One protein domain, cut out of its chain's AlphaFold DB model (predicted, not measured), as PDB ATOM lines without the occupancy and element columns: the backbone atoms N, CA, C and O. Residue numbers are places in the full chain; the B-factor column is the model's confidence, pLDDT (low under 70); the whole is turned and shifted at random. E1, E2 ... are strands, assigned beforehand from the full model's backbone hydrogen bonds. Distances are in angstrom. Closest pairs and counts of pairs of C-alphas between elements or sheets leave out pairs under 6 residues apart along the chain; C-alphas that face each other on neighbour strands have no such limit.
ATOM      1  N   ILE A 424     314.769 315.635 167.076       70.56
ATOM      2  CA  ILE A 424     315.801 314.633 167.416       70.56
ATOM      3  C   ILE A 424     315.249 313.230 167.685       70.56
ATOM      4  O   ILE A 424     315.967 312.241 167.522       70.56
ATOM      5  N   ASN A 425     313.973 313.107 168.058       67.62
ATOM      6  CA  ASN A 425     313.395 311.813 168.408       67.62
ATOM      7  C   ASN A 425     313.082 310.976 167.157       67.62
ATOM      8  O   ASN A 425     312.166 311.249 166.382       67.62
ATOM      9  N   LEU A 426     313.856 309.903 166.968       65.25
ATOM     10  CA  LEU A 426     313.828 309.064 165.766       65.25
ATOM     11  C   LEU A 426     312.708 308.021 165.735       65.25
ATOM     12  O   LEU A 426     312.681 307.229 164.797       65.25
ATOM     13  N   ILE A 427     311.816 307.959 166.718       68.75
ATOM     14  CA  ILE A 427     310.902 306.812 166.866       68.75
ATOM     15  C   ILE A 427     309.470 307.152 166.474       68.75
ATOM     16  O   ILE A 427     308.793 306.318 165.878       68.75
ATOM     17  N   VAL A 428     309.038 308.384 166.718       71.75
ATOM     18  CA  VAL A 428     307.689 308.834 166.375       71.75
ATOM     19  C   VAL A 428     307.668 309.442 164.967       71.75
ATOM     20  O   VAL A 428     308.694 309.880 164.438       71.75
ATOM     21  N   GLU A 429     306.495 309.411 164.338       83.38
ATOM     22  CA  GLU A 429     306.216 310.037 163.043       83.38
ATOM     23  C   GLU A 429     306.532 311.540 163.024       83.38
ATOM     24  O   GLU A 429     306.618 312.188 164.065       83.38
ATOM     25  N   GLN A 430     306.684 312.106 161.824       87.75
ATOM     26  CA  GLN A 430     306.998 313.522 161.619       87.75
ATOM     27  C   GLN A 430     306.021 314.461 162.342       87.75
ATOM     28  O   GLN A 430     304.805 314.242 162.338       87.75
ATOM     29  N   THR A 431     306.560 315.552 162.891       93.75
ATOM     30  CA  THR A 431     305.760 316.685 163.363       93.75
ATOM     31  C   THR A 431     304.969 317.265 162.194       93.75
ATOM     32  O   THR A 431     305.543 317.499 161.122       93.75
ATOM     33  N   ARG A 432     303.666 317.512 162.383       96.19
ATOM     34  CA  ARG A 432     302.821 318.030 161.299       96.19
ATOM     35  C   ARG A 432     301.676 318.929 161.732       96.19
ATOM     36  O   ARG A 432     301.311 318.943 162.898       96.19
ATOM     37  N   ARG A 433     301.069 319.648 160.783       98.12
ATOM     38  CA  ARG A 433     299.947 320.576 161.033       98.12
ATOM     39  C   ARG A 433     300.306 321.609 162.095       98.12
ATOM     40  O   ARG A 433     299.660 321.720 163.137       98.12
ATOM     41  N   VAL A 434     301.379 322.345 161.828       98.69
ATOM     42  CA  VAL A 434     301.873 323.404 162.711       98.69
ATOM     43  C   VAL A 434     301.630 324.749 162.057       98.69
ATOM     44  O   VAL A 434     302.034 324.971 160.918       98.69
ATOM     45  N   LYS A 435     300.990 325.655 162.794       98.88
ATOM     46  CA  LYS A 435     300.722 327.025 162.361       98.88
ATOM     47  C   LYS A 435     301.451 328.013 163.252       98.88
ATOM     48  O   LYS A 435     301.191 328.072 164.451       98.88
ATOM     49  N   ILE A 436     302.323 328.816 162.660       98.88
ATOM     50  CA  ILE A 436     303.063 329.896 163.308       98.88
ATOM     51  C   ILE A 436     302.596 331.198 162.667       98.88
ATOM     52  O   ILE A 436     302.991 331.508 161.545       98.88
ATOM     53  N   MET A 437     301.709 331.932 163.342       98.81
ATOM     54  CA  MET A 437     300.985 333.048 162.734       98.81
ATOM     55  C   MET A 437     301.030 334.343 163.541       98.81
ATOM     56  O   MET A 437     300.811 334.308 164.746       98.81
ATOM     57  N   ARG A 438     301.170 335.507 162.901       98.81
ATOM     58  CA  ARG A 438     301.018 336.824 163.569       98.81
ATOM     59  C   ARG A 438     301.896 337.023 164.814       98.81
ATOM     60  O   ARG A 438     301.518 337.729 165.743       98.81
ATOM     61  N   ASN A 439     303.059 336.381 164.865       98.94
ATOM     62  CA  ASN A 439     304.028 336.590 165.936       98.94
ATOM     63  C   ASN A 439     305.009 337.697 165.553       98.94
ATOM     64  O   ASN A 439     305.326 337.863 164.376       98.94
ATOM     65  N   THR A 440     305.555 338.387 166.549       98.88
ATOM     66  CA  THR A 440     306.635 339.361 166.359       98.88
ATOM     67  C   THR A 440     307.898 338.860 167.041       98.88
ATOM     68  O   THR A 440     307.870 338.585 168.238       98.88
ATOM     69  N   VAL A 441     309.005 338.767 166.304       98.88
ATOM     70  CA  VAL A 441     310.341 338.456 166.832       98.88
ATOM     71  C   VAL A 441     311.246 339.670 166.664       98.88
ATOM     72  O   VAL A 441     311.464 340.138 165.549       98.88
ATOM     73  N   VAL A 442     311.804 340.159 167.766       98.56
ATOM     74  CA  VAL A 442     312.818 341.215 167.794       98.56
ATOM     75  C   VAL A 442     314.094 340.623 168.373       98.56
ATOM     76  O   VAL A 442     314.129 340.222 169.540       98.56
ATOM     77  N   PHE A 443     315.149 340.551 167.563       97.94
ATOM     78  CA  PHE A 443     316.448 340.085 168.039       97.94
ATOM     79  C   PHE A 443     317.173 341.159 168.843       97.94
ATOM     80  O   PHE A 443     317.026 342.353 168.587       97.94
ATOM     81  N   ASP A 444     318.018 340.736 169.779       94.12
ATOM     82  CA  ASP A 444     319.054 341.613 170.312       94.12
ATOM     83  C   ASP A 444     320.208 341.801 169.301       94.12
ATOM     84  O   ASP A 444     320.309 341.112 168.279       94.12
ATOM     85  N   ASN A 445     321.109 342.741 169.589       91.19
ATOM     86  CA  ASN A 445     322.304 342.989 168.773       91.19
ATOM     87  C   ASN A 445     323.573 342.339 169.353       91.19
ATOM     88  O   ASN A 445     324.685 342.758 169.037       91.19
ATOM     89  N   LEU A 446     323.437 341.370 170.262       91.19
ATOM     90  CA  LEU A 446     324.595 340.754 170.905       91.19
ATOM     91  C   LEU A 446     325.187 339.658 170.012       91.19
ATOM     92  O   LEU A 446     324.452 338.902 169.369       91.19
ATOM     93  N   VAL A 447     326.521 339.583 169.992       89.50
ATOM     94  CA  VAL A 447     327.278 338.492 169.361       89.50
ATOM     95  C   VAL A 447     327.425 337.357 170.359       89.50
ATOM     96  O   VAL A 447     327.821 337.578 171.505       89.50
ATOM     97  N   HIS A 448     327.134 336.142 169.909       86.31
ATOM     98  CA  HIS A 448     327.222 334.941 170.720       86.31
ATOM     99  C   HIS A 448     328.191 333.942 170.077       86.31
ATOM    100  O   HIS A 448     328.063 333.678 168.881       86.31
ATOM    101  N   PRO A 449     329.166 333.393 170.830       87.00
ATOM    102  CA  PRO A 449     330.090 332.402 170.289       87.00
ATOM    103  C   PRO A 449     329.345 331.222 169.655       87.00
ATOM    104  O   PRO A 449     328.445 330.656 170.272       87.00
ATOM    105  N   GLY A 450     329.731 330.858 168.431       85.62
ATOM    106  CA  GLY A 450     329.143 329.738 167.691       85.62
ATOM    107  C   GLY A 450     327.827 330.044 166.970       85.62
ATOM    108  O   GLY A 450     327.291 329.143 166.333       85.62
ATOM    109  N   ILE A 451     327.314 331.279 167.043       89.62
ATOM    110  CA  ILE A 451     326.096 331.691 166.336       89.62
ATOM    111  C   ILE A 451     326.435 332.721 165.269       89.62
ATOM    112  O   ILE A 451     326.634 333.900 165.560       89.62
ATOM    113  N   ASP A 452     326.417 332.270 164.019       91.19
ATOM    114  CA  ASP A 452     326.599 333.153 162.869       91.19
ATOM    115  C   ASP A 452     325.261 333.738 162.390       91.19
ATOM    116  O   ASP A 452     325.218 334.864 161.884       91.19
ATOM    117  N   LEU A 453     324.157 333.000 162.578       95.50
ATOM    118  CA  LEU A 453     322.827 333.341 162.075       95.50
ATOM    119  C   LEU A 453     321.741 333.139 163.143       95.50
ATOM    120  O   LEU A 453     321.512 332.022 163.603       95.50
ATOM    121  N   LYS A 454     321.024 334.214 163.480       97.12
ATOM    122  CA  LYS A 454     319.795 334.172 164.289       97.12
ATOM    123  C   LYS A 454     318.583 333.939 163.390       97.12
ATOM    124  O   LYS A 454     318.549 334.437 162.264       97.12
ATOM    125  N   ILE A 455     317.588 333.199 163.868       98.06
ATOM    126  CA  ILE A 455     316.489 332.691 163.031       98.06
ATOM    127  C   ILE A 455     315.146 332.971 163.686       98.06
ATOM    128  O   ILE A 455     314.915 332.592 164.833       98.06
ATOM    129  N   GLY A 456     314.258 333.660 162.967       98.44
ATOM    130  CA  GLY A 456     312.918 333.975 163.458       98.44
ATOM    131  C   GLY A 456     312.097 332.704 163.609       98.44
ATOM    132  O   GLY A 456     311.699 332.345 164.716       98.44
ATOM    133  N   PHE A 457     311.902 331.994 162.499       98.50
ATOM    134  CA  PHE A 457     311.088 330.786 162.439       98.50
ATOM    135  C   PHE A 457     311.734 329.709 161.563       98.50
ATOM    136  O   PHE A 457     312.387 330.020 160.567       98.50
ATOM    137  N   GLY A 458     311.493 328.438 161.880       96.62
ATOM    138  CA  GLY A 458     311.712 327.336 160.942       96.62
ATOM    139  C   GLY A 458     312.501 326.164 161.514       96.62
ATOM    140  O   GLY A 458     312.356 325.831 162.687       96.62
ATOM    141  N   ALA A 459     313.277 325.485 160.675       93.06
ATOM    142  CA  ALA A 459     313.961 324.239 161.007       93.06
ATOM    143  C   ALA A 459     315.445 324.315 160.637       93.06
ATOM    144  O   ALA A 459     315.802 324.698 159.518       93.06
ATOM    145  N   VAL A 460     316.308 323.910 161.570       88.88
ATOM    146  CA  VAL A 460     317.758 323.835 161.361       88.88
ATOM    147  C   VAL A 460     318.255 322.480 161.826       88.88
ATOM    148  O   VAL A 460     318.104 322.130 162.993       88.88
ATOM    149  N   THR A 461     318.894 321.735 160.920       79.44
ATOM    150  CA  THR A 461     319.620 320.493 161.243       79.44
ATOM    151  C   THR A 461     318.788 319.467 162.020       79.44
ATOM    152  O   THR A 461     319.293 318.819 162.935       79.44
ATOM    153  N   THR A 462     317.515 319.293 161.659       90.06
ATOM    154  CA  THR A 462     316.653 318.312 162.323       90.06
ATOM    155  C   THR A 462     316.861 316.922 161.717       90.06
ATOM    156  O   THR A 462     316.896 316.783 160.494       90.06
ATOM    157  N   PRO A 463     316.980 315.849 162.512       90.19
ATOM    158  CA  PRO A 463     317.042 314.498 161.959       90.19
ATOM    159  C   PRO A 463     315.810 314.105 161.148       90.19
ATOM    160  O   PRO A 463     315.947 313.502 160.088       90.19
ATOM    161  N   ARG A 464     314.608 314.449 161.617       90.88
ATOM    162  CA  ARG A 464     313.340 314.130 160.942       90.88
ATOM    163  C   ARG A 464     312.819 315.289 160.098       90.88
ATOM    164  O   ARG A 464     313.092 316.449 160.402       90.88
ATOM    165  N   GLY A 465     312.036 314.957 159.073       92.88
ATOM    166  CA  GLY A 465     311.254 315.920 158.308       92.88
ATOM    167  C   GLY A 465     310.070 316.468 159.110       92.88
ATOM    168  O   GLY A 465     309.699 315.929 160.154       92.88
ATOM    169  N   GLN A 466     309.462 317.535 158.602       95.06
ATOM    170  CA  GLN A 466     308.190 318.066 159.101       95.06
ATOM    171  C   GLN A 466     307.236 318.273 157.930       95.06
ATOM    172  O   GLN A 466     307.678 318.545 156.812       95.06
ATOM    173  N   SER A 467     305.932 318.157 158.172       96.50
ATOM    174  CA  SER A 467     304.932 318.298 157.112       96.50
ATOM    175  C   SER A 467     303.763 319.203 157.479       96.50
ATOM    176  O   SER A 467     303.461 319.402 158.647       96.50
ATOM    177  N   GLU A 468     303.092 319.772 156.479       98.06
ATOM    178  CA  GLU A 468     301.884 320.589 156.688       98.06
ATOM    179  C   GLU A 468     302.162 321.785 157.629       98.06
ATOM    180  O   GLU A 468     301.508 321.964 158.661       98.06
ATOM    181  N   ILE A 469     303.187 322.578 157.300       98.56
ATOM    182  CA  ILE A 469     303.662 323.702 158.120       98.56
ATOM    183  C   ILE A 469     303.221 325.024 157.492       98.56
ATOM    184  O   ILE A 469     303.450 325.263 156.310       98.56
ATOM    185  N   GLU A 470     302.627 325.904 158.290       98.81
ATOM    186  CA  GLU A 470     302.222 327.249 157.887       98.81
ATOM    187  C   GLU A 470     302.959 328.284 158.745       98.81
ATOM    188  O   GLU A 470     302.800 328.310 159.964       98.81
ATOM    189  N   ILE A 471     303.756 329.147 158.118       98.88
ATOM    190  CA  ILE A 471     304.417 330.293 158.751       98.88
ATOM    191  C   ILE A 471     303.856 331.546 158.081       98.88
ATOM    192  O   ILE A 471     304.256 331.861 156.956       98.88
ATOM    193  N   SER A 472     302.900 332.234 158.718       98.81
ATOM    194  CA  SER A 472     302.169 333.319 158.052       98.81
ATOM    195  C   SER A 472     301.885 334.579 158.873       98.81
ATOM    196  O   SER A 472     301.613 334.542 160.069       98.81
ATOM    197  N   GLY A 473     301.942 335.750 158.237       98.75
ATOM    198  CA  GLY A 473     301.617 337.023 158.894       98.75
ATOM    199  C   GLY A 473     302.561 337.426 160.036       98.75
ATOM    200  O   GLY A 473     302.189 338.270 160.848       98.75
ATOM    201  N   ASN A 474     303.737 336.804 160.175       98.94
ATOM    202  CA  ASN A 474     304.674 337.113 161.259       98.94
ATOM    203  C   ASN A 474     305.552 338.322 160.916       98.94
ATOM    204  O   ASN A 474     305.764 338.634 159.748       98.94
ATOM    205  N   THR A 475     306.115 338.974 161.932       98.88
ATOM    206  CA  THR A 475     307.104 340.048 161.783       98.88
ATOM    207  C   THR A 475     308.426 339.648 162.427       98.88
ATOM    208  O   THR A 475     308.442 339.213 163.577       98.88
ATOM    209  N   VAL A 476     309.543 339.831 161.722       98.88
ATOM    210  CA  VAL A 476     310.895 339.638 162.266       98.88
ATOM    211  C   VAL A 476     311.718 340.904 162.077       98.88
ATOM    212  O   VAL A 476     311.776 341.462 160.982       98.88
ATOM    213  N   GLN A 477     312.376 341.347 163.143       98.50
ATOM    214  CA  GLN A 477     313.226 342.527 163.145       98.50
ATOM    215  C   GLN A 477     314.603 342.206 163.731       98.50
ATOM    216  O   GLN A 477     314.718 341.603 164.801       98.50
ATOM    217  N   SER A 478     315.658 342.654 163.046       96.00
ATOM    218  CA  SER A 478     317.012 342.606 163.601       96.00
ATOM    219  C   SER A 478     317.236 343.707 164.640       96.00
ATOM    220  O   SER A 478     316.827 344.852 164.439       96.00
ATOM    221  N   GLY A 479     317.951 343.387 165.723       87.62
ATOM    222  CA  GLY A 479     318.423 344.368 166.705       87.62
ATOM    223  C   GLY A 479     319.635 345.184 166.241       87.62
ATOM    224  O   GLY A 479     319.995 346.166 166.888       87.62
ATOM    225  N   GLY A 480     320.279 344.787 165.138       90.31
ATOM    226  CA  GLY A 480     321.423 345.478 164.536       90.31
ATOM    227  C   GLY A 480     322.168 344.612 163.514       90.31
ATOM    228  O   GLY A 480     321.576 343.726 162.903       90.31
ATOM    229  N   SER A 481     323.455 344.886 163.292       90.88
ATOM    230  CA  SER A 481     324.277 344.258 162.239       90.88
ATOM    231  C   SER A 481     325.413 343.375 162.772       90.88
ATOM    232  O   SER A 481     326.283 342.954 162.010       90.88
ATOM    233  N   ALA A 482     325.470 343.122 164.083       92.75
ATOM    234  CA  ALA A 482     326.597 342.402 164.675       92.75
ATOM    235  C   ALA A 482     326.605 340.899 164.328       92.75
ATOM    236  O   ALA A 482     327.671 340.292 164.253       92.75
ATOM    237  N   VAL A 483     325.430 340.311 164.084       94.81
ATOM    238  CA  VAL A 483     325.229 338.897 163.724       94.81
ATOM    239  C   VAL A 483     324.237 338.829 162.566       94.81
ATOM    240  O   VAL A 483     323.372 339.701 162.451       94.81
ATOM    241  N   GLY A 484     324.352 337.813 161.711       96.94
ATOM    242  CA  GLY A 484     323.362 337.563 160.671       96.94
ATOM    243  C   GLY A 484     321.990 337.291 161.278       96.94
ATOM    244  O   GLY A 484     321.876 336.665 162.333       96.94
ATOM    245  N   THR A 485     320.928 337.720 160.603       98.19
ATOM    246  CA  THR A 485     319.554 337.366 160.991       98.19
ATOM    247  C   THR A 485     318.742 336.925 159.779       98.19
ATOM    248  O   THR A 485     318.893 337.484 158.693       98.19
ATOM    249  N   ALA A 486     317.875 335.934 159.955       98.38
ATOM    250  CA  ALA A 486     316.927 335.460 158.954       98.38
ATOM    251  C   ALA A 486     315.509 335.439 159.535       98.38
ATOM    252  O   ALA A 486     315.321 335.095 160.705       98.38
ATOM    253  N   SER A 487     314.511 335.781 158.721       98.56
ATOM    254  CA  SER A 487     313.107 335.702 159.132       98.56
ATOM    255  C   SER A 487     312.633 334.256 159.188       98.56
ATOM    256  O   SER A 487     312.175 333.797 160.236       98.56
ATOM    257  N   VAL A 488     312.838 333.508 158.100       98.69
ATOM    258  CA  VAL A 488     312.507 332.081 158.028       98.69
ATOM    259  C   VAL A 488     313.683 331.283 157.483       98.69
ATOM    260  O   VAL A 488     314.280 331.666 156.479       98.69
ATOM    261  N   VAL A 489     313.999 330.153 158.112       98.06
ATOM    262  CA  VAL A 489     314.994 329.200 157.601       98.06
ATOM    263  C   VAL A 489     314.394 327.804 157.547       98.06
ATOM    264  O   VAL A 489     313.931 327.291 158.560       98.06
ATOM    265  N   MET A 490     314.447 327.166 156.382       97.25
ATOM    266  CA  MET A 490     314.127 325.749 156.222       97.25
ATOM    267  C   MET A 490     315.360 325.021 155.701       97.25
ATOM    268  O   MET A 490     315.659 325.051 154.506       97.25
ATOM    269  N   SER A 491     316.088 324.385 156.614       95.38
ATOM    270  CA  SER A 491     317.213 323.519 156.279       95.38
ATOM    271  C   SER A 491     316.758 322.074 156.185       95.38
ATOM    272  O   SER A 491     316.048 321.617 157.070       95.38
ATOM    273  N   ALA A 492     317.159 321.369 155.130       94.31
ATOM    274  CA  ALA A 492     316.812 319.977 154.900       94.31
ATOM    275  C   ALA A 492     317.182 319.089 156.098       94.31
ATOM    276  O   ALA A 492     318.218 319.316 156.740       94.31
ATOM    277  N   PRO A 493     316.381 318.043 156.365       93.94
ATOM    278  CA  PRO A 493     316.641 317.156 157.481       93.94
ATOM    279  C   PRO A 493     317.929 316.362 157.253       93.94
ATOM    280  O   PRO A 493     318.424 316.253 156.132       93.94
ATOM    281  N   THR A 494     318.500 315.786 158.306       92.88
ATOM    282  CA  THR A 494     319.791 315.078 158.201       92.88
ATOM    283  C   THR A 494     319.653 313.575 157.946       92.88
ATOM    284  O   THR A 494     320.625 312.934 157.548       92.88
ATOM    285  N   ARG A 495     318.464 312.984 158.134       91.31
ATOM    286  CA  ARG A 495     318.225 311.551 157.893       91.31
ATOM    287  C   ARG A 495     317.720 311.294 156.477       91.31
ATOM    288  O   ARG A 495     316.658 311.780 156.103       91.31
ATOM    289  N   ALA A 496     318.428 310.439 155.740       92.06
ATOM    290  CA  ALA A 496     318.051 310.024 154.389       92.06
ATOM    291  C   ALA A 496     316.582 309.565 154.292       92.06
ATOM    292  O   ALA A 496     316.107 308.789 155.125       92.06
ATOM    293  N   GLY A 497     315.889 310.034 153.252       90.94
ATOM    294  CA  GLY A 497     314.474 309.739 152.991       90.94
ATOM    295  C   GLY A 497     313.480 310.656 153.709       90.94
ATOM    296  O   GLY A 497     312.285 310.573 153.444       90.94
ATOM    297  N   GLU A 498     313.948 311.541 154.590       93.38
ATOM    298  CA  GLU A 498     313.120 312.565 155.224       93.38
ATOM    299  C   GLU A 498     313.091 313.853 154.395       93.38
ATOM    300  O   GLU A 498     314.081 314.220 153.763       93.38
ATOM    301  N   LEU A 499     311.968 314.574 154.448       95.12
ATOM    302  CA  LEU A 499     311.794 315.871 153.795       95.12
ATOM    303  C   LEU A 499     310.973 316.807 154.683       95.12
ATOM    304  O   LEU A 499     310.003 316.378 155.310       95.12
ATOM    305  N   HIS A 500     311.300 318.099 154.664       96.38
ATOM    306  CA  HIS A 500     310.318 319.125 155.016       96.38
ATOM    307  C   HIS A 500     309.407 319.347 153.812       96.38
ATOM    308  O   HIS A 500     309.900 319.703 152.744       96.38
ATOM    309  N   THR A 501     308.104 319.107 153.940       97.88
ATOM    310  CA  THR A 501     307.178 319.138 152.796       97.88
ATOM    311  C   THR A 501     305.835 319.759 153.150       97.88
ATOM    312  O   THR A 501     305.434 319.777 154.306       97.88
ATOM    313  N   GLN A 502     305.114 320.273 152.156       98.31
ATOM    314  CA  GLN A 502     303.877 321.032 152.362       98.31
ATOM    315  C   GLN A 502     304.094 322.206 153.334       98.31
ATOM    316  O   GLN A 502     303.325 322.409 154.273       98.31
ATOM    317  N   VAL A 503     305.180 322.955 153.121       98.69
ATOM    318  CA  VAL A 503     305.526 324.145 153.907       98.69
ATOM    319  C   VAL A 503     305.062 325.389 153.160       98.69
ATOM    320  O   VAL A 503     305.420 325.592 152.001       98.69
ATOM    321  N   THR A 504     304.284 326.233 153.827       98.81
ATOM    322  CA  THR A 504     303.813 327.522 153.313       98.81
ATOM    323  C   THR A 504     304.390 328.655 154.150       98.81
ATOM    324  O   THR A 504     304.208 328.680 155.365       98.81
ATOM    325  N   ILE A 505     305.059 329.601 153.496       98.88
ATOM    326  CA  ILE A 505     305.623 330.817 154.081       98.88
ATOM    327  C   ILE A 505     304.919 332.008 153.423       98.88
ATOM    328  O   ILE A 505     305.197 332.325 152.263       98.88
ATOM    329  N   ASP A 506     303.971 332.632 154.123       98.75
ATOM    330  CA  ASP A 506     303.016 333.567 153.510       98.75
ATOM    331  C   ASP A 506     302.796 334.877 154.283       98.75
ATOM    332  O   ASP A 506     302.531 334.863 155.477       98.75
ATOM    333  N   ASP A 507     302.847 336.021 153.600       98.75
ATOM    334  CA  ASP A 507     302.573 337.354 154.183       98.75
ATOM    335  C   ASP A 507     303.397 337.686 155.449       98.75
ATOM    336  O   ASP A 507     302.962 338.436 156.320       98.75
ATOM    337  N   ASN A 508     304.612 337.142 155.578       98.88
ATOM    338  CA  ASN A 508     305.529 337.535 156.648       98.88
ATOM    339  C   ASN A 508     306.236 338.845 156.296       98.88
ATOM    340  O   ASN A 508     306.455 339.161 155.127       98.88
ATOM    341  N   THR A 509     306.634 339.599 157.314       98.88
ATOM    342  CA  THR A 509     307.361 340.859 157.170       98.88
ATOM    343  C   THR A 509     308.720 340.785 157.858       98.88
ATOM    344  O   THR A 509     308.824 340.362 159.005       98.88
ATOM    345  N   SER A 510     309.771 341.222 157.167       98.69
ATOM    346  CA  SER A 510     311.146 341.228 157.677       98.69
ATOM    347  C   SER A 510     311.731 342.638 157.616       98.69
ATOM    348  O   SER A 510     311.697 343.263 156.555       98.69
ATOM    349  N   TYR A 511     312.285 343.124 158.728       98.38
ATOM    350  CA  TYR A 511     312.885 344.455 158.846       98.38
ATOM    351  C   TYR A 511     314.352 344.375 159.238       98.38
ATOM    352  O   TYR A 511     314.699 343.849 160.299       98.38
ATOM    353  N   SER A 512     315.211 344.950 158.396       97.56
ATOM    354  CA  SER A 512     316.650 345.066 158.657       97.56
ATOM    355  C   SER A 512     317.351 343.746 158.967       97.56
ATOM    356  O   SER A 512     318.456 343.749 159.504       97.56
ATOM    357  N   THR A 513     316.732 342.621 158.605       98.44
ATOM    358  CA  THR A 513     317.367 341.315 158.701       98.44
ATOM    359  C   THR A 513     318.435 341.166 157.625       98.44
ATOM    360  O   THR A 513     318.487 341.945 156.674       98.44
ATOM    361  N   THR A 514     319.314 340.179 157.754       98.38
ATOM    362  CA  THR A 514     320.264 339.857 156.678       98.38
ATOM    363  C   THR A 514     319.592 339.076 155.564       98.38
ATOM    364  O   THR A 514     319.818 339.347 154.386       98.38
ATOM    365  N   PHE A 515     318.707 338.161 155.944       98.56
ATOM    366  CA  PHE A 515     317.905 337.365 155.036       98.56
ATOM    367  C   PHE A 515     316.417 337.549 155.334       98.56
ATOM    368  O   PHE A 515     316.021 337.679 156.497       98.56
ATOM    369  N   GLY A 516     315.580 337.548 154.297       98.50
ATOM    370  CA  GLY A 516     314.156 337.268 154.473       98.50
ATOM    371  C   GLY A 516     313.990 335.779 154.755       98.50
ATOM    372  O   GLY A 516     313.988 335.357 155.910       98.50
ATOM    373  N   GLU A 517     313.938 334.970 153.703       98.62
ATOM    374  CA  GLU A 517     313.812 333.518 153.803       98.62
ATOM    375  C   GLU A 517     315.040 332.802 153.233       98.62
ATOM    376  O   GLU A 517     315.632 333.230 152.239       98.62
ATOM    377  N   VAL A 518     315.406 331.681 153.856       97.81
ATOM    378  CA  VAL A 518     316.527 330.836 153.439       97.81
ATOM    379  C   VAL A 518     316.070 329.384 153.326       97.81
ATOM    380  O   VAL A 518     315.587 328.801 154.296       97.81
ATOM    381  N   LEU A 519     316.261 328.784 152.152       97.12
ATOM    382  CA  LEU A 519     316.071 327.355 151.915       97.12
ATOM    383  C   LEU A 519     317.433 326.691 151.716       97.12
ATOM    384  O   LEU A 519     318.173 327.052 150.799       97.12
ATOM    385  N   LEU A 520     317.756 325.711 152.556       94.75
ATOM    386  CA  LEU A 520     319.016 324.973 152.489       94.75
ATOM    387  C   LEU A 520     318.730 323.499 152.230       94.75
ATOM    388  O   LEU A 520     317.963 322.878 152.958       94.75
ATOM    389  N   THR A 521     319.380 322.923 151.226       93.25
ATOM    390  CA  THR A 521     319.451 321.471 151.035       93.25
ATOM    391  C   THR A 521     320.833 320.963 151.435       93.25
ATOM    392  O   THR A 521     321.793 321.734 151.561       93.25
ATOM    393  N   ASN A 522     320.949 319.658 151.668       91.50
ATOM    394  CA  ASN A 522     322.218 319.025 152.006       91.50
ATOM    395  C   ASN A 522     322.489 317.827 151.067       91.50
ATOM    396  O   ASN A 522     321.632 317.484 150.249       91.50
ATOM    397  N   PRO A 523     323.684 317.209 151.108       91.19
ATOM    398  CA  PRO A 523     324.009 316.084 150.223       91.19
ATOM    399  C   PRO A 523     323.156 314.826 150.444       91.19
ATOM    400  O   PRO A 523     323.150 313.939 149.596       91.19
ATOM    401  N   THR A 524     322.480 314.720 151.588       91.38
ATOM    402  CA  THR A 524     321.694 313.550 151.997       91.38
ATOM    403  C   THR A 524     320.204 313.723 151.711       91.38
ATOM    404  O   THR A 524     319.559 312.766 151.284       91.38
ATOM    405  N   CYS A 525     319.662 314.917 151.957       92.88
ATOM    406  CA  CYS A 525     318.237 315.203 151.870       92.88
ATOM    407  C   CYS A 525     317.951 316.534 151.184       92.88
ATOM    408  O   CYS A 525     318.655 317.538 151.349       92.88
ATOM    409  N   GLY A 526     316.861 316.510 150.425       93.88
ATOM    410  CA  GLY A 526     316.278 317.664 149.774       93.88
ATOM    411  C   GLY A 526     315.221 318.352 150.634       93.88
ATOM    412  O   GLY A 526     315.128 318.149 151.846       93.88
ATOM    413  N   LEU A 527     314.382 319.136 149.969       95.94
ATOM    414  CA  LEU A 527     313.127 319.644 150.521       95.94
ATOM    415  C   LEU A 527     311.982 319.145 149.637       95.94
ATOM    416  O   LEU A 527     312.163 318.932 148.444       95.94
ATOM    417  N   GLY A 528     310.803 318.950 150.217       97.38
ATOM    418  CA  GLY A 528     309.612 318.548 149.477       97.38
ATOM    419  C   GLY A 528     308.931 319.744 148.810       97.38
ATOM    420  O   GLY A 528     309.555 320.545 148.117       97.38
ATOM    421  N   THR A 529     307.621 319.877 149.021       98.44
ATOM    422  CA  THR A 529     306.836 321.006 148.499       98.44
ATOM    423  C   THR A 529     306.952 322.229 149.407       98.44
ATOM    424  O   THR A 529     306.501 322.179 150.553       98.44
ATOM    425  N   ILE A 530     307.495 323.331 148.889       98.62
ATOM    426  CA  ILE A 530     307.641 324.614 149.589       98.62
ATOM    427  C   ILE A 530     306.949 325.727 148.786       98.62
ATOM    428  O   ILE A 530     307.131 325.841 147.573       98.62
ATOM    429  N   SER A 531     306.171 326.578 149.456       98.69
ATOM    430  CA  SER A 531     305.538 327.758 148.862       98.69
ATOM    431  C   SER A 531     305.903 329.030 149.626       98.69
ATOM    432  O   SER A 531     305.747 329.075 150.842       98.69
ATOM    433  N   ILE A 532     306.371 330.063 148.919       98.81
ATOM    434  CA  ILE A 532     306.804 331.351 149.478       98.81
ATOM    435  C   ILE A 532     306.060 332.481 148.770       98.81
ATOM    436  O   ILE A 532     306.345 332.797 147.608       98.81
ATOM    437  N   ARG A 533     305.084 333.086 149.452       98.38
ATOM    438  CA  ARG A 533     304.164 334.045 148.829       98.38
ATOM    439  C   ARG A 533     303.926 335.290 149.670       98.38
ATOM    440  O   ARG A 533     303.918 335.236 150.889       98.38
ATOM    441  N   ARG A 534     303.706 336.428 149.008       98.50
ATOM    442  CA  ARG A 534     303.269 337.692 149.643       98.50
ATOM    443  C   ARG A 534     304.149 338.213 150.792       98.50
ATOM    444  O   ARG A 534     303.733 339.133 151.489       98.50
ATOM    445  N   ASN A 535     305.359 337.692 150.982       98.88
ATOM    446  CA  ASN A 535     306.265 338.144 152.036       98.88
ATOM    447  C   ASN A 535     306.844 339.519 151.683       98.88
ATOM    448  O   ASN A 535     307.089 339.822 150.514       98.88
ATOM    449  N   LYS A 536     307.071 340.355 152.694       98.88
ATOM    450  CA  LYS A 536     307.563 341.728 152.562       98.88
ATOM    451  C   LYS A 536     308.897 341.867 153.281       98.88
ATOM    452  O   LYS A 536     309.025 341.538 154.456       98.88
ATOM    453  N   ARG A 537     309.911 342.357 152.579       98.62
ATOM    454  CA  ARG A 537     311.295 342.407 153.059       98.62
ATOM    455  C   ARG A 537     311.794 343.835 152.906       98.62
ATOM    456  O   ARG A 537     311.847 344.344 151.787       98.62
ATOM    457  N   PHE A 538     312.108 344.487 154.020       98.56
ATOM    458  CA  PHE A 538     312.429 345.910 154.061       98.56
ATOM    459  C   PHE A 538     313.831 346.148 154.616       98.56
ATOM    460  O   PHE A 538     314.155 345.728 155.730       98.56
ATOM    461  N   ASN A 539     314.640 346.883 153.852       98.00
ATOM    462  CA  ASN A 539     315.929 347.431 154.280       98.00
ATOM    463  C   ASN A 539     316.896 346.383 154.850       98.00
ATOM    464  O   ASN A 539     317.546 346.611 155.875       98.00
ATOM    465  N   LEU A 540     316.998 345.232 154.175       98.31
ATOM    466  CA  LEU A 540     317.867 344.128 154.587       98.31
ATOM    467  C   LEU A 540     319.336 344.560 154.677       98.31
ATOM    468  O   LEU A 540     319.835 345.287 153.818       98.31
ATOM    469  N   SER A 541     320.034 344.135 155.727       96.56
ATOM    470  CA  SER A 541     321.345 344.673 156.110       96.56
ATOM    471  C   SER A 541     322.382 343.580 156.362       96.56
ATOM    472  O   SER A 541     322.020 342.508 156.853       96.56
ATOM    473  N   PRO A 542     323.675 343.827 156.068       96.94
ATOM    474  CA  PRO A 542     324.730 342.878 156.400       96.94
ATOM    475  C   PRO A 542     324.729 342.558 157.896       96.94
ATOM    476  O   PRO A 542     324.403 343.418 158.717       96.94
ATOM    477  N   GLY A 543     325.101 341.330 158.241       96.06
ATOM    478  CA  GLY A 543     325.127 340.872 159.624       96.06
ATOM    479  C   GLY A 543     326.244 339.869 159.860       96.06
ATOM    480  O   GLY A 543     326.275 338.819 159.220       96.06
ATOM    481  N   GLY A 544     327.165 340.171 160.778       94.38
ATOM    482  CA  GLY A 544     328.301 339.294 161.081       94.38
ATOM    483  C   GLY A 544     329.107 338.916 159.829       94.38
ATOM    484  O   GLY A 544     329.551 339.787 159.083       94.38
ATOM    485  N   ALA A 545     329.276 337.612 159.584       93.69
ATOM    486  CA  ALA A 545     329.986 337.082 158.414       93.69
ATOM    487  C   ALA A 545     329.201 337.195 157.087       93.69
ATOM    488  O   ALA A 545     329.754 336.970 156.010       93.69
ATOM    489  N   PHE A 546     327.917 337.547 157.138       95.75
ATOM    490  CA  PHE A 546     327.040 337.597 155.973       95.75
ATOM    491  C   PHE A 546     327.005 339.012 155.385       95.75
ATOM    492  O   PHE A 546     326.226 339.874 155.800       95.75
ATOM    493  N   LEU A 547     327.870 339.247 154.396       95.69
ATOM    494  CA  LEU A 547     328.066 340.562 153.768       95.69
ATOM    495  C   LEU A 547     327.031 340.911 152.690       95.69
ATOM    496  O   LEU A 547     326.952 342.063 152.271       95.69
ATOM    497  N   LEU A 548     326.266 339.926 152.221       95.94
ATOM    498  CA  LEU A 548     325.309 340.075 151.128       95.94
ATOM    499  C   LEU A 548     323.891 339.863 151.659       95.94
ATOM    500  O   LEU A 548     323.504 338.712 151.860       95.94
ATOM    501  N   PRO A 549     323.104 340.930 151.879       97.81
ATOM    502  CA  PRO A 549     321.718 340.781 152.293       97.81
ATOM    503  C   PRO A 549     320.860 340.318 151.117       97.81
ATOM    504  O   PRO A 549     320.990 340.847 150.007       97.81
ATOM    505  N   ILE A 550     319.997 339.332 151.350       98.38
ATOM    506  CA  ILE A 550     319.205 338.672 150.304       98.38
ATOM    507  C   ILE A 550     317.761 338.525 150.771       98.38
ATOM    508  O   ILE A 550     317.511 338.053 151.877       98.38
ATOM    509  N   GLY A 551     316.800 338.881 149.918       98.38
ATOM    510  CA  GLY A 551     315.386 338.687 150.221       98.38
ATOM    511  C   GLY A 551     315.020 337.214 150.395       98.38
ATOM    512  O   GLY A 551     314.742 336.781 151.509       98.38
ATOM    513  N   LEU A 552     315.044 336.449 149.308       98.25
ATOM    514  CA  LEU A 552     314.891 334.996 149.315       98.25
ATOM    515  C   LEU A 552     316.174 334.343 148.807       98.25
ATOM    516  O   LEU A 552     316.599 334.616 147.684       98.25
ATOM    517  N   SER A 553     316.763 333.464 149.613       96.88
ATOM    518  CA  SER A 553     317.930 332.674 149.230       96.88
ATOM    519  C   SER A 553     317.591 331.192 149.163       96.88
ATOM    520  O   SER A 553     317.149 330.607 150.150       96.88
ATOM    521  N   VAL A 554     317.828 330.569 148.012       95.38
ATOM    522  CA  VAL A 554     317.594 329.139 147.785       95.38
ATOM    523  C   VAL A 554     318.907 328.485 147.393       95.38
ATOM    524  O   VAL A 554     319.475 328.859 146.376       95.38
ATOM    525  N   GLY A 555     319.360 327.509 148.180       80.38
ATOM    526  CA  GLY A 555     320.591 326.763 147.922       80.38
ATOM    527  C   GLY A 555     321.868 327.547 148.259       80.38
ATOM    528  O   GLY A 555     321.955 328.750 148.051       80.38
ATOM    529  N   PHE A 556     322.858 326.843 148.816       66.06
ATOM    530  CA  PHE A 556     324.233 327.334 149.035       66.06
ATOM    531  C   PHE A 556     325.278 326.206 148.937       66.06
ATOM    532  O   PHE A 556     326.425 326.359 149.353       66.06
ATOM    533  N   THR A 557     324.892 325.029 148.442       60.53
ATOM    534  CA  THR A 557     325.723 323.824 148.489       60.53
ATOM    535  C   THR A 557     325.824 323.217 147.090       60.53
ATOM    536  O   THR A 557     324.833 322.945 146.419       60.53
ATOM    537  N   THR A 558     327.056 323.036 146.616       57.25
ATOM    538  CA  THR A 558     327.396 322.719 145.216       57.25
ATOM    539  C   THR A 558     327.084 321.277 144.784       57.25
ATOM    540  O   THR A 558     327.292 320.936 143.623       57.25
ATOM    541  N   ALA A 559     326.565 320.428 145.678       59.81
ATOM    542  CA  ALA A 559     326.228 319.025 145.405       59.81
ATOM    543  C   ALA A 559     325.010 318.540 146.223       59.81
ATOM    544  O   ALA A 559     325.050 317.488 146.860       59.81
ATOM    545  N   ALA A 560     323.948 319.344 146.281       69.62
ATOM    546  CA  ALA A 560     322.831 319.122 147.195       69.62
ATOM    547  C   ALA A 560     321.653 318.378 146.557       69.62
ATOM    548  O   ALA A 560     321.380 318.539 145.368       69.62
ATOM    549  N   SER A 561     320.934 317.601 147.368       88.56
ATOM    550  CA  SER A 561     319.672 316.976 146.976       88.56
ATOM    551  C   SER A 561     318.616 318.012 146.556       88.56
ATOM    552  O   SER A 561     318.675 319.187 146.926       88.56
ATOM    553  N   GLN A 562     317.636 317.551 145.782       92.94
ATOM    554  CA  GLN A 562     316.655 318.385 145.092       92.94
ATOM    555  C   GLN A 562     315.578 318.978 146.018       92.94
ATOM    556  O   GLN A 562     315.122 318.326 146.952       92.94
ATOM    557  N   ILE A 563     315.113 320.195 145.720       96.06
ATOM    558  CA  ILE A 563     313.805 320.689 146.179       96.06
ATOM    559  C   ILE A 563     312.732 320.187 145.206       96.06
ATOM    560  O   ILE A 563     312.752 320.571 144.035       96.06
ATOM    561  N   ASP A 564     311.805 319.340 145.652       97.12
ATOM    562  CA  ASP A 564     310.830 318.681 144.771       97.12
ATOM    563  C   ASP A 564     309.942 319.681 144.029       97.12
ATOM    564  O   ASP A 564     309.818 319.625 142.802       97.12
ATOM    565  N   PHE A 565     309.349 320.616 144.772       97.88
ATOM    566  CA  PHE A 565     308.483 321.649 144.220       97.88
ATOM    567  C   PHE A 565     308.653 322.951 144.999       97.88
ATOM    568  O   PHE A 565     308.421 322.992 146.208       97.88
ATOM    569  N   LEU A 566     309.009 324.021 144.295       98.06
ATOM    570  CA  LEU A 566     309.174 325.359 144.845       98.06
ATOM    571  C   LEU A 566     308.246 326.334 144.120       98.06
ATOM    572  O   LEU A 566     308.426 326.579 142.929       98.06
ATOM    573  N   SER A 567     307.277 326.907 144.838       98.31
ATOM    574  CA  SER A 567     306.411 327.976 144.317       98.31
ATOM    575  C   SER A 567     306.737 329.308 144.977       98.31
ATOM    576  O   SER A 567     306.655 329.431 146.198       98.31
ATOM    577  N   ILE A 568     307.085 330.311 144.174       98.44
ATOM    578  CA  ILE A 568     307.451 331.662 144.613       98.44
ATOM    579  C   ILE A 568     306.519 332.651 143.920       98.44
ATOM    580  O   ILE A 568     306.364 332.591 142.703       98.44
ATOM    581  N   GLY A 569     305.899 333.578 144.655       97.19
ATOM    582  CA  GLY A 569     305.065 334.581 143.994       97.19
ATOM    583  C   GLY A 569     304.532 335.716 144.855       97.19
ATOM    584  O   GLY A 569     304.155 335.531 146.010       97.19
ATOM    585  N   GLY A 570     304.443 336.910 144.263       96.56
ATOM    586  CA  GLY A 570     303.801 338.070 144.885       96.56
ATOM    587  C   GLY A 570     304.532 338.637 146.105       96.56
ATOM    588  O   GLY A 570     303.931 339.407 146.848       96.56
ATOM    589  N   ASN A 571     305.793 338.262 146.343       98.50
ATOM    590  CA  ASN A 571     306.589 338.851 147.418       98.50
ATOM    591  C   ASN A 571     307.114 340.244 147.019       98.50
ATOM    592  O   ASN A 571     307.171 340.608 145.840       98.50
ATOM    593  N   GLN A 572     307.538 341.009 148.023       98.62
ATOM    594  CA  GLN A 572     308.135 342.330 147.886       98.62
ATOM    595  C   GLN A 572     309.488 342.381 148.605       98.62
ATOM    596  O   GLN A 572     309.574 342.067 149.790       98.62
ATOM    597  N   CYS A 573     310.533 342.851 147.922       98.56
ATOM    598  CA  CYS A 573     311.812 343.207 148.538       98.56
ATOM    599  C   CYS A 573     312.156 344.663 148.212       98.56
ATOM    600  O   CYS A 573     312.288 345.042 147.048       98.56
ATOM    601  N   THR A 574     312.244 345.512 149.229       98.56
ATOM    602  CA  THR A 574     312.473 346.950 149.074       98.56
ATOM    603  C   THR A 574     313.610 347.407 149.972       98.56
ATOM    604  O   THR A 574     313.602 347.164 151.175       98.56
ATOM    605  N   ASP A 575     314.561 348.111 149.375       98.19
ATOM    606  CA  ASP A 575     315.557 348.913 150.066       98.19
ATOM    607  C   ASP A 575     315.373 350.374 149.649       98.19
ATOM    608  O   ASP A 575     315.541 350.724 148.480       98.19
ATOM    609  N   ASP A 576     314.940 351.217 150.581       97.19
ATOM    610  CA  ASP A 576     314.686 352.640 150.336       97.19
ATOM    611  C   ASP A 576     315.814 353.550 150.842       97.19
ATOM    612  O   ASP A 576     315.743 354.774 150.701       97.19
ATOM    613  N   ARG A 577     316.891 352.960 151.372       96.62
ATOM    614  CA  ARG A 577     318.058 353.699 151.853       96.62
ATOM    615  C   ARG A 577     318.919 354.204 150.703       96.62
ATOM    616  O   ARG A 577     318.938 353.648 149.604       96.62
ATOM    617  N   THR A 578     319.681 355.256 150.997       94.38
ATOM    618  CA  THR A 578     320.684 355.845 150.102       94.38
ATOM    619  C   THR A 578     322.029 355.937 150.842       94.38
ATOM    620  O   THR A 578     322.145 356.768 151.744       94.38
ATOM    621  N   PRO A 579     323.041 355.115 150.493       94.38
ATOM    622  CA  PRO A 579     322.999 354.034 149.503       94.38
ATOM    623  C   PRO A 579     322.170 352.829 149.983       94.38
ATOM    624  O   PRO A 579     322.044 352.589 151.183       94.38
ATOM    625  N   SER A 580     321.619 352.063 149.041       96.00
ATOM    626  CA  SER A 580     320.970 350.780 149.332       96.00
ATOM    627  C   SER A 580     322.017 349.723 149.713       96.00
ATOM    628  O   SER A 580     323.152 349.783 149.236       96.00
ATOM    629  N   SER A 581     321.661 348.750 150.554       95.50
ATOM    630  CA  SER A 581     322.554 347.652 150.964       95.50
ATOM    631  C   SER A 581     322.055 346.256 150.596       95.50
ATOM    632  O   SER A 581     322.826 345.306 150.688       95.50
ATOM    633  N   CYS A 582     320.793 346.091 150.200       97.44
ATOM    634  CA  CYS A 582     320.261 344.792 149.801       97.44
ATOM    635  C   CYS A 582     320.881 344.351 148.468       97.44
ATOM    636  O   CYS A 582     320.785 345.053 147.459       97.44
ATOM    637  N   ALA A 583     321.555 343.201 148.457       97.56
ATOM    638  CA  ALA A 583     322.247 342.704 147.272       97.56
ATOM    639  C   ALA A 583     321.254 342.124 146.268       97.56
ATOM    640  O   ALA A 583     321.218 342.549 145.109       97.56
ATOM    641  N   TYR A 584     320.421 341.197 146.741       97.81
ATOM    642  CA  TYR A 584     319.498 340.451 145.899       97.81
ATOM    643  C   TYR A 584     318.076 340.469 146.438       97.81
ATOM    644  O   TYR A 584     317.856 340.383 147.646       97.81
ATOM    645  N   GLY A 585     317.108 340.526 145.528       97.62
ATOM    646  CA  GLY A 585     315.710 340.290 145.864       97.62
ATOM    647  C   GLY A 585     315.449 338.801 146.075       97.62
ATOM    648  O   GLY A 585     315.123 338.385 147.182       97.62
ATOM    649  N   THR A 586     315.680 338.011 145.031       97.31
ATOM    650  CA  THR A 586     315.595 336.547 145.039       97.31
ATOM    651  C   THR A 586     316.835 335.967 144.363       97.31
ATOM    652  O   THR A 586     317.195 336.375 143.258       97.31
ATOM    653  N   ARG A 587     317.504 335.020 145.025       95.81
ATOM    654  CA  ARG A 587     318.670 334.302 144.498       95.81
ATOM    655  C   ARG A 587     318.441 332.800 144.609       95.81
ATOM    656  O   ARG A 587     318.202 332.294 145.704       95.81
ATOM    657  N   ILE A 588     318.517 332.111 143.475       94.31
ATOM    658  CA  ILE A 588     318.270 330.674 143.360       94.31
ATOM    659  C   ILE A 588     319.527 329.943 142.894       94.31
ATOM    660  O   ILE A 588     320.114 330.278 141.865       94.31
ATOM    661  N   GLU A 589     319.883 328.908 143.644       91.81
ATOM    662  CA  GLU A 589     320.991 327.984 143.425       91.81
ATOM    663  C   GLU A 589     320.553 326.547 143.761       91.81
ATOM    664  O   GLU A 589     319.584 326.318 144.488       91.81
ATOM    665  N   GLY A 590     321.288 325.557 143.250       89.06
ATOM    666  CA  GLY A 590     321.066 324.141 143.566       89.06
ATOM    667  C   GLY A 590     320.083 323.418 142.637       89.06
ATOM    668  O   GLY A 590     319.845 323.839 141.505       89.06
ATOM    669  N   GLN A 591     319.567 322.273 143.091       92.50
ATOM    670  CA  GLN A 591     318.700 321.386 142.306       92.50
ATOM    671  C   GLN A 591     317.224 321.598 142.654       92.50
ATOM    672  O   GLN A 591     316.837 321.491 143.818       92.50
ATOM    673  N   ILE A 592     316.387 321.854 141.650       94.19
ATOM    674  CA  ILE A 592     314.942 322.053 141.817       94.19
ATOM    675  C   ILE A 592     314.195 321.195 140.793       94.19
ATOM    676  O   ILE A 592     314.445 321.278 139.590       94.19
ATOM    677  N   GLY A 593     313.247 320.388 141.263       94.50
ATOM    678  CA  GLY A 593     312.405 319.559 140.405       94.50
ATOM    679  C   GLY A 593     311.448 320.407 139.589       94.50
ATOM    680  O   GLY A 593     311.470 320.390 138.359       94.50
ATOM    681  N   VAL A 594     310.623 321.182 140.288       94.81
ATOM    682  CA  VAL A 594     309.679 322.117 139.679       94.81
ATOM    683  C   VAL A 594     309.821 323.483 140.332       94.81
ATOM    684  O   VAL A 594     309.647 323.611 141.542       94.81
ATOM    685  N   LEU A 595     310.111 324.495 139.518       95.19
ATOM    686  CA  LEU A 595     310.057 325.898 139.911       95.19
ATOM    687  C   LEU A 595     308.807 326.546 139.310       95.19
ATOM    688  O   LEU A 595     308.745 326.757 138.099       95.19
ATOM    689  N   ASP A 596     307.838 326.872 140.160       95.81
ATOM    690  CA  ASP A 596     306.680 327.700 139.830       95.81
ATOM    691  C   ASP A 596     306.944 329.142 140.281       95.81
ATOM    692  O   ASP A 596     306.848 329.456 141.466       95.81
ATOM    693  N   TYR A 597     307.321 330.018 139.354       95.38
ATOM    694  CA  TYR A 597     307.694 331.395 139.678       95.38
ATOM    695  C   TYR A 597     306.676 332.389 139.123       95.38
ATOM    696  O   TYR A 597     306.367 332.400 137.934       95.38
ATOM    697  N   GLN A 598     306.170 333.259 139.990       93.69
ATOM    698  CA  GLN A 598     305.336 334.399 139.631       93.69
ATOM    699  C   GLN A 598     306.089 335.698 139.940       93.69
ATOM    700  O   GLN A 598     306.859 335.729 140.903       93.69
ATOM    701  N   PRO A 599     305.850 336.791 139.190       88.12
ATOM    702  CA  PRO A 599     306.626 338.011 139.342       88.12
ATOM    703  C   PRO A 599     306.534 338.585 140.762       88.12
ATOM    704  O   PRO A 599     305.465 338.629 141.378       88.12
ATOM    705  N   GLU A 600     307.672 339.052 141.261       95.06
ATOM    706  CA  GLU A 600     307.832 339.709 142.557       95.06
ATOM    707  C   GLU A 600     308.105 341.212 142.363       95.06
ATOM    708  O   GLU A 600     308.468 341.671 141.276       95.06
ATOM    709  N   THR A 601     307.928 342.007 143.421       97.06
ATOM    710  CA  THR A 601     308.219 343.449 143.397       97.06
ATOM    711  C   THR A 601     309.562 343.737 144.055       97.06
ATOM    712  O   THR A 601     309.764 343.424 145.228       97.06
ATOM    713  N   PHE A 602     310.462 344.401 143.329       97.31
ATOM    714  CA  PHE A 602     311.804 344.731 143.808       97.31
ATOM    715  C   PHE A 602     312.102 346.224 143.686       97.31
ATOM    716  O   PHE A 602     311.756 346.853 142.683       97.31
ATOM    717  N   ARG A 603     312.786 346.794 144.681       97.44
ATOM    718  CA  ARG A 603     313.277 348.180 144.651       97.44
ATOM    719  C   ARG A 603     314.577 348.301 145.443       97.44
ATOM    720  O   ARG A 603     314.634 347.817 146.565       97.44
ATOM    721  N   GLY A 604     315.586 348.967 144.879       96.62
ATOM    722  CA  GLY A 604     316.846 349.271 145.576       96.62
ATOM    723  C   GLY A 604     317.835 348.103 145.693       96.62
ATOM    724  O   GLY A 604     318.695 348.123 146.564       96.62
ATOM    725  N   MET A 605     317.724 347.068 144.851       97.81
ATOM    726  CA  MET A 605     318.701 345.970 144.846       97.81
ATOM    727  C   MET A 605     320.010 346.425 144.197       97.81
ATOM    728  O   MET A 605     319.990 347.050 143.137       97.81
ATOM    729  N   THR A 606     321.145 346.104 144.816       97.44
ATOM    730  CA  THR A 606     322.470 346.545 144.344       97.44
ATOM    731  C   THR A 606     323.120 345.588 143.345       97.44
ATOM    732  O   THR A 606     323.970 346.024 142.575       97.44
ATOM    733  N   GLN A 607     322.730 344.306 143.330       96.38
ATOM    734  CA  GLN A 607     323.293 343.298 142.419       96.38
ATOM    735  C   GLN A 607     322.245 342.723 141.464       96.38
ATOM    736  O   GLN A 607     322.497 342.637 140.266       96.38
ATOM    737  N   GLY A 608     321.050 342.373 141.947       93.94
ATOM    738  CA  GLY A 608     319.999 341.874 141.061       93.94
ATOM    739  C   GLY A 608     318.654 341.667 141.738       93.94
ATOM    740  O   GLY A 608     318.565 341.275 142.896       93.94
ATOM    741  N   ASN A 609     317.580 341.906 140.995       94.88
ATOM    742  CA  ASN A 609     316.224 341.653 141.478       94.88
ATOM    743  C   ASN A 609     315.967 340.151 141.645       94.88
ATOM    744  O   ASN A 609     315.592 339.702 142.722       94.88
ATOM    745  N   TYR A 610     316.241 339.384 140.593       93.44
ATOM    746  CA  TYR A 610     316.108 337.934 140.539       93.44
ATOM    747  C   TYR A 610     317.348 337.362 139.853       93.44
ATOM    748  O   TYR A 610     317.711 337.834 138.773       93.44
ATOM    749  N   VAL A 611     318.012 336.389 140.479       92.44
ATOM    750  CA  VAL A 611     319.224 335.759 139.943       92.44
ATOM    751  C   VAL A 611     319.174 334.250 140.111       92.44
ATOM    752  O   VAL A 611     318.871 333.734 141.182       92.44
ATOM    753  N   GLU A 612     319.554 333.556 139.046       91.12
ATOM    754  CA  GLU A 612     319.760 332.115 139.008       91.12
ATOM    755  C   GLU A 612     321.253 331.823 138.853       91.12
ATOM    756  O   GLU A 612     321.809 331.918 137.760       91.12
ATOM    757  N   ALA A 613     321.920 331.488 139.956       88.00
ATOM    758  CA  ALA A 613     323.350 331.211 139.973       88.00
ATOM    759  C   ALA A 613     323.602 329.705 139.795       88.00
ATOM    760  O   ALA A 613     323.754 328.942 140.746       88.00
ATOM    761  N   SER A 614     323.627 329.285 138.527       83.06
ATOM    762  CA  SER A 614     323.845 327.894 138.102       83.06
ATOM    763  C   SER A 614     322.862 326.860 138.688       83.06
ATOM    764  O   SER A 614     323.304 325.778 139.091       83.06
ATOM    765  N   PRO A 615     321.542 327.125 138.759       80.81
ATOM    766  CA  PRO A 615     320.612 326.127 139.258       80.81
ATOM    767  C   PRO A 615     320.366 325.028 138.215       80.81
ATOM    768  O   PRO A 615     320.312 325.273 137.008       80.81
TER     769      PRO A 615
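AT A GLANCE: This is residues 424 to 615 of the 706 residues of an uncharacterized protein of Sphingomonas sp. Leaf226 (UniProt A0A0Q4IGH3). The chain is wound in six stacked turns, a solenoid with three walls, and each turn lays one strand into each wall. E1, E4, E7, E10, E13 and E16 make one sheet, E2, E5, E8, E11, E14 and E17 a sheet of short strands, and E3, E6, E9, E12, E15 and E18 the third; each sheet is parallel, in that order. The printed part has 192 residues, with no named helix and 18 named strands, E1 to E18 in order along the chain; the class is all strand, with 96 residues in named strands. The whole is compact, with a radius of gyration of the C-alphas of 15.6 A, and only just elongated, spanning 51 by 34 by 31 A.

HOW THE PARTS SIT: One twisted sheet runs E1, residues 431 to 437, E4, 466 to 472, E7, 501 to 506, E10, 527 to 533, E13, 563 to 569, and E16, 591 to 597. E1 and E4 are parallel at 4 degrees, with N 436 and O 470 within hydrogen-bond range at 2.8 A. A second twisted sheet runs E3, residues 453 to 459, E6, 484 to 491, E9, 515 to 520, E12, 550 to 554, E15, 584 to 588, and E18, 608 to 612. E6 and E9 are parallel at 34 degrees, with N 490 and O 518 2.9 A apart; E6 bends by 92 degrees at residue 487. The parts of these sheets that face each other are 10.6 A centre to centre. The third sheet runs E2, residues 440 to 443, E5, 475 to 477, E8, 509 to 511, E11, 536 to 538, E14, 572 to 574, and E17, 601 to 603. E5 and E8 are parallel at 11 degrees, with N 476 and O 509 2.9 A apart. The E2 and E3 sheets are face to face too, 8.9 A centre to centre, with strands at 50 degrees; the three form a stack of sheets, face to face in turn. The closest C-alphas of E5 and E6 are those of Val 476 and Ser 487, 5.5 A. E1 runs on into E2 across a break of 2 residues, at 90 degrees.

IN THESE COORDINATES: E1 is 17.1 A long, from C-alpha 431 at (305.760, 316.685, 163.363); E10 is 17.0 A, E13 16.6 A and E4 16.4 A. E6, 8 residues, is 15.9 A long. E18 ends with C-alpha 612 at (319.760, 332.115, 139.008).

THE WHOLE: The C-alphas farthest apart, of Ile 427 and Thr 578, are 52.7 A apart. The printed part has no cut; the link from E11 to E12, 11 residues, is long. The mean pLDDT of the printed part is 93.9; residues 425 to 427 and 556 to 560 are under 70.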